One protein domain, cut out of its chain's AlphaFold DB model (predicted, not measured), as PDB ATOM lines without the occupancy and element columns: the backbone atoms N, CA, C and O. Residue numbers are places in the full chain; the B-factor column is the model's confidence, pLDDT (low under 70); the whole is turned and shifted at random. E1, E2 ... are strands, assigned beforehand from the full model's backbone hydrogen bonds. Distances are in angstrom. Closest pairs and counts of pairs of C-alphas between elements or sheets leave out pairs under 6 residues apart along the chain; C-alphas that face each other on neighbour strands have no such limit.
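This is residues 404 to 467 of the 476 residues of an uncharacterized protein of Escherichia coli D9 (UniProt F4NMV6). Two small three-stranded sheets, E1 E2 E3 and E4 E5 E6, form the two arms of an open V, with the short strand E3 and one end of E5 near its corner. The long hairpin of E1 and E2 makes one arm, the narrow sheet E4 E5 E6 makes the other, and the loop of residues 425 to 436 lies by the corner. The printed part has 64 residues, with no named helix and six named strands in the order E1 to E6; the class is all strand. Each sheet is antiparallel, in the order E1 E2 E3 and E4 E5 E6, and each is a meander, every strand the antiparallel neighbour of the one before. The whole is loose, with a radius of gyration of the C-alphas of 13.5 A, and only just flat, with spans of 43 by 29 by 15 A.

E1, residues 404 to 412, and E2, residues 416 to 424, form a hairpin, antiparallel at 169 degrees; N 406 and O 421 are 2.9 A apart and N 421 and O 406 are 2.8 A apart, within hydrogen-bond range. E3, residues 437 to 439, is the other neighbour of E2, antiparallel at 165 degrees, with N 422 and O 438 at 2.8 A. E1 and E3 are the edge strands of this sheet. In the second sheet E4, residues 444 to 447, and E5, residues 453 to 458, form a hairpin at 166 degrees, with N 446 and O 455 at 2.8 A. E5 and E6, residues 461 to 466, form another at 162 degrees, with N 456 and O 463 at 2.8 A. Between the sheets, the closest C-alphas of E3 and E5 are those of Ser 438 and Ser 458, 7.3 A apart. E3 and E4 are apart, as are E2 and E5.

E1 begins at C-alpha 404 at (-6.826, -22.312, 114.922) and is 23.6 A long. E2 is 25.7 A long, E3 6.9 A and E4 9.8 A. E5 measures 16.2 A and begins at C-alpha 453 at (-27.198, -41.234, 117.993). E6 measures 16.1 A and ends at C-alpha 466 at (-30.315, -38.405, 119.426).

The two C-alphas farthest apart are those of Gln 413 and Gln 450, at 43.3 A. The printed part has no cut. The link from E2 to E3, residues 425 to 436, is long; the other four links are tight. The mean pLDDT of the printed part is 70.6, and 27 residues are under 70, among them residues 424 to 430 and 458 to 463.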
ATOM      1  N   ASP A 404      -7.332 -23.127 116.035       69.25
ATOM      2  CA  ASP A 404      -6.826 -22.312 114.922       69.25
ATOM      3  C   ASP A 404      -7.706 -22.514 113.687       69.25
ATOM      4  O   ASP A 404      -7.899 -23.646 113.244       69.25
ATOM      5  N   GLU A 405      -8.238 -21.422 113.139       68.25
ATOM      6  CA  GLU A 405      -9.086 -21.417 111.947       68.25
ATOM      7  C   GLU A 405      -8.427 -20.584 110.852       68.25
ATOM      8  O   GLU A 405      -8.046 -19.431 111.067       68.25
ATOM      9  N   ARG A 406      -8.283 -21.164 109.658       67.88
ATOM     10  CA  ARG A 406      -7.677 -20.485 108.511       67.88
ATOM     11  C   ARG A 406      -8.413 -20.818 107.231       67.88
ATOM     12  O   ARG A 406      -8.716 -21.977 106.959       67.88
ATOM     13  N   THR A 407      -8.644 -19.797 106.416       75.44
ATOM     14  CA  THR A 407      -9.086 -19.956 105.030       75.44
ATOM     15  C   THR A 407      -7.856 -19.974 104.132       75.44
ATOM     16  O   THR A 407      -7.168 -18.961 104.020       75.44
ATOM     17  N   ASP A 408      -7.573 -21.113 103.500       79.12
ATOM     18  CA  ASP A 408      -6.373 -21.269 102.668       79.12
ATOM     19  C   ASP A 408      -6.555 -20.601 101.301       79.12
ATOM     20  O   ASP A 408      -5.641 -19.957 100.785       79.12
ATOM     21  N   PHE A 409      -7.744 -20.731 100.705       76.81
ATOM     22  CA  PHE A 409      -8.075 -20.074  99.446       76.81
ATOM     23  C   PHE A 409      -9.578 -19.849  99.285       76.81
ATOM     24  O   PHE A 409     -10.417 -20.573  99.824       76.81
ATOM     25  N   THR A 410      -9.906 -18.839  98.484       73.38
ATOM     26  CA  THR A 410     -11.261 -18.527  98.036       73.38
ATOM     27  C   THR A 410     -11.275 -18.444  96.512       73.38
ATOM     28  O   THR A 410     -10.473 -17.740  95.898       73.38
ATOM     29  N   LEU A 411     -12.173 -19.194  95.878       73.81
ATOM     30  CA  LEU A 411     -12.364 -19.187  94.433       73.81
ATOM     31  C   LEU A 411     -13.575 -18.303  94.106       73.81
ATOM     32  O   LEU A 411     -14.725 -18.696  94.300       73.81
ATOM     33  N   GLY A 412     -13.313 -17.074  93.661       54.84
ATOM     34  CA  GLY A 412     -14.327 -16.031  93.459       54.84
ATOM     35  C   GLY A 412     -15.076 -16.105  92.123       54.84
ATOM     36  O   GLY A 412     -14.978 -15.175  91.327       54.84
ATOM     37  N   GLN A 413     -15.811 -17.188  91.857       65.00
ATOM     38  CA  GLN A 413     -16.757 -17.259  90.727       65.00
ATOM     39  C   GLN A 413     -18.206 -16.972  91.183       65.00
ATOM     40  O   GLN A 413     -18.420 -16.474  92.285       65.00
ATOM     41  N   THR A 414     -19.207 -17.265  90.339       69.50
ATOM     42  CA  THR A 414     -20.647 -17.012  90.576       69.50
ATOM     43  C   THR A 414     -21.157 -17.546  91.924       69.50
ATOM     44  O   THR A 414     -22.065 -16.960  92.506       69.50
ATOM     45  N   LEU A 415     -20.550 -18.621  92.436       62.66
ATOM     46  CA  LEU A 415     -20.668 -19.081  93.820       62.66
ATOM     47  C   LEU A 415     -19.263 -19.044  94.445       62.66
ATOM     48  O   LEU A 415     -18.382 -19.752  93.952       62.66
ATOM     49  N   PRO A 416     -19.018 -18.226  95.484       63.00
ATOM     50  CA  PRO A 416     -17.715 -18.168  96.127       63.00
ATOM     51  C   PRO A 416     -17.470 -19.464  96.902       63.00
ATOM     52  O   PRO A 416     -18.165 -19.770  97.868       63.00
ATOM     53  N   LEU A 417     -16.471 -20.225  96.466       71.31
ATOM     54  CA  LEU A 417     -16.059 -21.471  97.105       71.31
ATOM     55  C   LEU A 417     -14.847 -21.189  97.996       71.31
ATOM     56  O   LEU A 417     -13.795 -20.796  97.495       71.31
ATOM     57  N   SER A 418     -14.984 -21.366  99.309       76.50
ATOM     58  CA  SER A 418     -13.899 -21.175 100.278       76.50
ATOM     59  C   SER A 418     -13.466 -22.504 100.885       76.50
ATOM     60  O   SER A 418     -14.300 -23.283 101.355       76.50
ATOM     61  N   PHE A 419     -12.159 -22.753 100.905       79.75
ATOM     62  CA  PHE A 419     -11.581 -23.848 101.674       79.75
ATOM     63  C   PHE A 419     -11.076 -23.308 103.014       79.75
ATOM     64  O   PHE A 419     -10.072 -22.593 103.066       79.75
ATOM     65  N   THR A 420     -11.799 -23.637 104.083       75.38
ATOM     66  CA  THR A 420     -11.477 -23.252 105.459       75.38
ATOM     67  C   THR A 420     -11.180 -24.500 106.268       75.38
ATOM     68  O   THR A 420     -11.927 -25.472 106.198       75.38
ATOM     69  N   ARG A 421     -10.092 -24.469 107.034       77.06
ATOM     70  CA  ARG A 421      -9.629 -25.549 107.906       77.06
ATOM     71  C   ARG A 421      -9.570 -25.068 109.353       77.06
ATOM     72  O   ARG A 421      -9.068 -23.981 109.627       77.06
ATOM     73  N   PHE A 422     -10.046 -25.905 110.264       74.50
ATOM     74  CA  PHE A 422     -10.091 -25.676 111.703       74.50
ATOM     75  C   PHE A 422      -9.333 -26.784 112.436       74.50
ATOM     76  O   PHE A 422      -9.584 -27.966 112.192       74.50
ATOM     77  N   HIS A 423      -8.433 -26.412 113.342       75.94
ATOM     78  CA  HIS A 423      -7.698 -27.326 114.214       75.94
ATOM     79  C   HIS A 423      -8.134 -27.184 115.662       75.94
ATOM     80  O   HIS A 423      -8.289 -26.068 116.146       75.94
ATOM     81  N   SER A 424      -8.215 -28.308 116.373       68.75
ATOM     82  CA  SER A 424      -8.358 -28.334 117.826       68.75
ATOM     83  C   SER A 424      -7.427 -29.374 118.435       68.75
ATOM     84  O   SER A 424      -7.398 -30.524 118.004       68.75
ATOM     85  N   SER A 425      -6.701 -28.999 119.490       69.19
ATOM     86  CA  SER A 425      -5.821 -29.928 120.212       69.19
ATOM     87  C   SER A 425      -6.558 -30.933 121.111       69.19
ATOM     88  O   SER A 425      -5.919 -31.823 121.666       69.19
ATOM     89  N   VAL A 426      -7.872 -30.771 121.315       63.38
ATOM     90  CA  VAL A 426      -8.675 -31.595 122.241       63.38
ATOM     91  C   VAL A 426      -9.749 -32.400 121.511       63.38
ATOM     92  O   VAL A 426     -10.068 -33.513 121.932       63.38
ATOM     93  N   LEU A 427     -10.308 -31.876 120.418       61.91
ATOM     94  CA  LEU A 427     -11.359 -32.571 119.680       61.91
ATOM     95  C   LEU A 427     -10.759 -33.609 118.713       61.91
ATOM     96  O   LEU A 427      -9.899 -33.260 117.903       61.91
ATOM     97  N   PRO A 428     -11.234 -34.869 118.727       64.62
ATOM     98  CA  PRO A 428     -10.790 -35.910 117.802       64.62
ATOM     99  C   PRO A 428     -11.459 -35.742 116.425       64.62
ATOM    100  O   PRO A 428     -12.235 -36.588 115.978       64.62
ATOM    101  N   LEU A 429     -11.197 -34.613 115.764       69.25
ATOM    102  CA  LEU A 429     -11.709 -34.297 114.430       69.25
ATOM    103  C   LEU A 429     -10.978 -35.130 113.367       69.25
ATOM    104  O   LEU A 429      -9.776 -35.363 113.485       69.25
ATOM    105  N   HIS A 430     -11.708 -35.588 112.351       69.06
ATOM    106  CA  HIS A 430     -11.196 -36.434 111.269       69.06
ATOM    107  C   HIS A 430     -11.572 -35.861 109.893       69.06
ATOM    108  O   HIS A 430     -12.265 -36.503 109.110       69.06
ATOM    109  N   GLY A 431     -11.136 -34.635 109.608       72.44
ATOM    110  CA  GLY A 431     -11.262 -34.036 108.280       72.44
ATOM    111  C   GLY A 431     -10.249 -34.595 107.276       72.44
ATOM    112  O   GLY A 431      -9.345 -35.362 107.625       72.44
ATOM    113  N   LEU A 432     -10.337 -34.155 106.018       76.06
ATOM    114  CA  LEU A 432      -9.427 -34.578 104.938       76.06
ATOM    115  C   LEU A 432      -7.963 -34.190 105.202       76.06
ATOM    116  O   LEU A 432      -7.044 -34.741 104.599       76.06
ATOM    117  N   THR A 433      -7.743 -33.241 106.108       79.75
ATOM    118  CA  THR A 433      -6.431 -32.698 106.476       79.75
ATOM    119  C   THR A 433      -5.743 -33.447 107.627       79.75
ATOM    120  O   THR A 433      -4.610 -33.112 107.973       79.75
ATOM    121  N   GLY A 434      -6.369 -34.498 108.170       77.50
ATOM    122  CA  GLY A 434      -5.793 -35.381 109.186       77.50
ATOM    123  C   GLY A 434      -6.420 -35.234 110.576       77.50
ATOM    124  O   GLY A 434      -7.328 -34.439 110.800       77.50
ATOM    125  N   VAL A 435      -5.932 -36.037 111.526       74.88
ATOM    126  CA  VAL A 435      -6.470 -36.095 112.898       74.88
ATOM    127  C   VAL A 435      -6.265 -34.759 113.621       74.88
ATOM    128  O   VAL A 435      -5.172 -34.194 113.589       74.88
ATOM    129  N   GLY A 436      -7.313 -34.267 114.283       69.75
ATOM    130  CA  GLY A 436      -7.342 -32.972 114.973       69.75
ATOM    131  C   GLY A 436      -7.702 -31.791 114.068       69.75
ATOM    132  O   GLY A 436      -7.869 -30.676 114.561       69.75
ATOM    133  N   TRP A 437      -7.868 -32.030 112.763       75.25
ATOM    134  CA  TRP A 437      -8.294 -31.030 111.793       75.25
ATOM    135  C   TRP A 437      -9.688 -31.346 111.243       75.25
ATOM    136  O   TRP A 437     -10.075 -32.502 111.093       75.25
ATOM    137  N   SER A 438     -10.444 -30.302 110.925       77.00
ATOM    138  CA  SER A 438     -11.689 -30.353 110.152       77.00
ATOM    139  C   SER A 438     -11.625 -29.309 109.043       77.00
ATOM    140  O   SER A 438     -10.927 -28.308 109.194       77.00
ATOM    141  N   ASP A 439     -12.318 -29.524 107.931       80.38
ATOM    142  CA  ASP A 439     -12.367 -28.554 106.837       80.38
ATOM    143  C   ASP A 439     -13.783 -28.392 106.281       80.38
ATOM    144  O   ASP A 439     -14.666 -29.209 106.536       80.38
ATOM    145  N   SER A 440     -14.008 -27.306 105.542       73.62
ATOM    146  CA  SER A 440     -15.320 -26.939 105.002       73.62
ATOM    147  C   SER A 440     -15.851 -27.879 103.914       73.62
ATOM    148  O   SER A 440     -16.963 -27.672 103.437       73.62
ATOM    149  N   TRP A 441     -15.078 -28.895 103.516       77.06
ATOM    150  CA  TRP A 441     -15.398 -29.823 102.430       77.06
ATOM    151  C   TRP A 441     -15.439 -31.285 102.888       77.06
ATOM    152  O   TRP A 441     -15.786 -32.161 102.097       77.06
ATOM    153  N   SER A 442     -15.101 -31.553 104.150       75.62
ATOM    154  CA  SER A 442     -14.990 -32.895 104.727       75.62
ATOM    155  C   SER A 442     -15.974 -33.130 105.866       75.62
ATOM    156  O   SER A 442     -15.633 -33.706 106.895       75.62
ATOM    157  N   GLU A 443     -17.217 -32.688 105.692       73.81
ATOM    158  CA  GLU A 443     -18.269 -32.982 106.660       73.81
ATOM    159  C   GLU A 443     -18.526 -34.488 106.718       73.81
ATOM    160  O   GLU A 443     -18.665 -35.162 105.694       73.81
ATOM    161  N   TYR A 444     -18.588 -35.025 107.931       72.69
ATOM    162  CA  TYR A 444     -18.863 -36.438 108.147       72.69
ATOM    163  C   TYR A 444     -19.835 -36.619 109.304       72.69
ATOM    164  O   TYR A 444     -19.853 -35.855 110.272       72.69
ATOM    165  N   ALA A 445     -20.659 -37.654 109.190       75.94
ATOM    166  CA  ALA A 445     -21.569 -38.072 110.240       75.94
ATOM    167  C   ALA A 445     -21.022 -39.340 110.897       75.94
ATOM    168  O   ALA A 445     -20.712 -40.322 110.222       75.94
ATOM    169  N   TRP A 446     -20.907 -39.319 112.220       73.81
ATOM    170  CA  TRP A 446     -20.555 -40.481 113.019       73.81
ATOM    171  C   TRP A 446     -21.818 -41.080 113.631       73.81
ATOM    172  O   TRP A 446     -22.453 -40.472 114.496       73.81
ATOM    173  N   VAL A 447     -22.164 -42.297 113.211       77.00
ATOM    174  CA  VAL A 447     -23.263 -43.075 113.795       77.00
ATOM    175  C   VAL A 447     -22.682 -43.988 114.872       77.00
ATOM    176  O   VAL A 447     -21.766 -44.763 114.599       77.00
ATOM    177  N   ARG A 448     -23.159 -43.883 116.117       71.69
ATOM    178  CA  ARG A 448     -22.700 -44.780 117.194       71.69
ATOM    179  C   ARG A 448     -23.298 -46.179 117.027       71.69
ATOM    180  O   ARG A 448     -24.393 -46.323 116.505       71.69
ATOM    181  N   GLU A 449     -22.587 -47.190 117.524       60.16
ATOM    182  CA  GLU A 449     -22.840 -48.629 117.310       60.16
ATOM    183  C   GLU A 449     -24.272 -49.101 117.641       60.16
ATOM    184  O   GLU A 449     -24.743 -50.077 117.073       60.16
ATOM    185  N   GLN A 450     -24.993 -48.380 118.502       62.78
ATOM    186  CA  GLN A 450     -26.383 -48.681 118.864       62.78
ATOM    187  C   GLN A 450     -27.438 -47.957 118.004       62.78
ATOM    188  O   GLN A 450     -28.620 -48.046 118.308       62.78
ATOM    189  N   GLY A 451     -27.051 -47.186 116.979       60.94
ATOM    190  CA  GLY A 451     -27.971 -46.458 116.083       60.94
ATOM    191  C   GLY A 451     -28.728 -45.280 116.718       60.94
ATOM    192  O   GLY A 451     -29.197 -44.400 116.008       60.94
ATOM    193  N   ASN A 452     -28.760 -45.196 118.048       67.06
ATOM    194  CA  ASN A 452     -29.515 -44.209 118.827       67.06
ATOM    195  C   ASN A 452     -28.970 -42.769 118.750       67.06
ATOM    196  O   ASN A 452     -29.495 -41.860 119.390       67.06
ATOM    197  N   ARG A 453     -27.851 -42.545 118.049       69.94
ATOM    198  CA  ARG A 453     -27.198 -41.234 117.993       69.94
ATOM    199  C   ARG A 453     -26.346 -41.043 116.745       69.94
ATOM    200  O   ARG A 453     -25.462 -41.858 116.459       69.94
ATOM    201  N   VAL A 454     -26.557 -39.906 116.088       77.62
ATOM    202  CA  VAL A 454     -25.776 -39.415 114.952       77.62
ATOM    203  C   VAL A 454     -25.144 -38.076 115.321       77.62
ATOM    204  O   VAL A 454     -25.836 -37.104 115.616       77.62
ATOM    205  N   ASP A 455     -23.817 -38.027 115.300       71.06
ATOM    206  CA  ASP A 455     -23.048 -36.798 115.477       71.06
ATOM    207  C   ASP A 455     -22.605 -36.307 114.086       71.06
ATOM    208  O   ASP A 455     -21.809 -36.974 113.431       71.06
ATOM    209  N   ILE A 456     -23.117 -35.169 113.612       74.50
ATOM    210  CA  ILE A 456     -22.666 -34.516 112.373       74.50
ATOM    211  C   ILE A 456     -21.569 -33.518 112.730       74.50
ATOM    212  O   ILE A 456     -21.792 -32.591 113.511       74.50
ATOM    213  N   ILE A 457     -20.382 -33.703 112.160       70.31
ATOM    214  CA  ILE A 457     -19.233 -32.830 112.372       70.31
ATOM    215  C   ILE A 457     -19.068 -31.935 111.144       70.31
ATOM    216  O   ILE A 457     -18.849 -32.424 110.037       70.31
ATOM    217  N   SER A 458     -19.155 -30.621 111.357       67.00
ATOM    218  CA  SER A 458     -18.935 -29.595 110.335       67.00
ATOM    219  C   SER A 458     -18.136 -28.441 110.936       67.00
ATOM    220  O   SER A 458     -18.529 -27.885 111.958       67.00
ATOM    221  N   GLN A 459     -16.989 -28.114 110.325       63.59
ATOM    222  CA  GLN A 459     -16.156 -26.939 110.642       63.59
ATOM    223  C   GLN A 459     -15.949 -26.687 112.152       63.59
ATOM    224  O   GLN A 459     -16.249 -25.617 112.671       63.59
ATOM    225  N   GLY A 460     -15.478 -27.696 112.893       54.09
ATOM    226  CA  GLY A 460     -15.233 -27.590 114.339       54.09
ATOM    227  C   GLY A 460     -16.484 -27.627 115.231       54.09
ATOM    228  O   GLY A 460     -16.353 -27.789 116.445       54.09
ATOM    229  N   ALA A 461     -17.689 -27.561 114.661       55.53
ATOM    230  CA  ALA A 461     -18.946 -27.784 115.360       55.53
ATOM    231  C   ALA A 461     -19.376 -29.255 115.265       55.53
ATOM    232  O   ALA A 461     -19.168 -29.939 114.262       55.53
ATOM    233  N   THR A 462     -19.995 -29.763 116.331       60.53
ATOM    234  CA  THR A 462     -20.615 -31.093 116.350       60.53
ATOM    235  C   THR A 462     -22.096 -30.938 116.654       60.53
ATOM    236  O   THR A 462     -22.471 -30.633 117.787       60.53
ATOM    237  N   LEU A 463     -22.934 -31.160 115.647       64.88
ATOM    238  CA  LEU A 463     -24.382 -31.241 115.790       64.88
ATOM    239  C   LEU A 463     -24.737 -32.666 116.211       64.88
ATOM    240  O   LEU A 463     -24.312 -33.627 115.578       64.88
ATOM    241  N   ARG A 464     -25.483 -32.815 117.304       70.81
ATOM    242  CA  ARG A 464     -25.791 -34.121 117.895       70.81
ATOM    243  C   ARG A 464     -27.280 -34.385 117.766       70.81
ATOM    244  O   ARG A 464     -28.075 -33.649 118.339       70.81
ATOM    245  N   PHE A 465     -27.629 -35.439 117.045       72.75
ATOM    246  CA  PHE A 465     -28.997 -35.906 116.873       72.75
ATOM    247  C   PHE A 465     -29.138 -37.221 117.635       72.75
ATOM    248  O   PHE A 465     -28.518 -38.223 117.275       72.75
ATOM    249  N   ALA A 466     -29.891 -37.197 118.732       73.50
ATOM    250  CA  ALA A 466     -30.315 -38.405 119.426       73.50
ATOM    251  C   ALA A 466     -31.624 -38.887 118.797       73.50
ATOM    252  O   ALA A 466     -32.490 -38.073 118.480       73.50
ATOM    253  N   PHE A 467     -31.736 -40.191 118.592       71.38
ATOM    254  CA  PHE A 467     -32.976 -40.837 118.192       71.38
ATOM    255  C   PHE A 467     -33.448 -41.637 119.398       71.38
ATOM    256  O   PHE A 467     -32.649 -42.379 119.964       71.38
TER     257      PHE A 467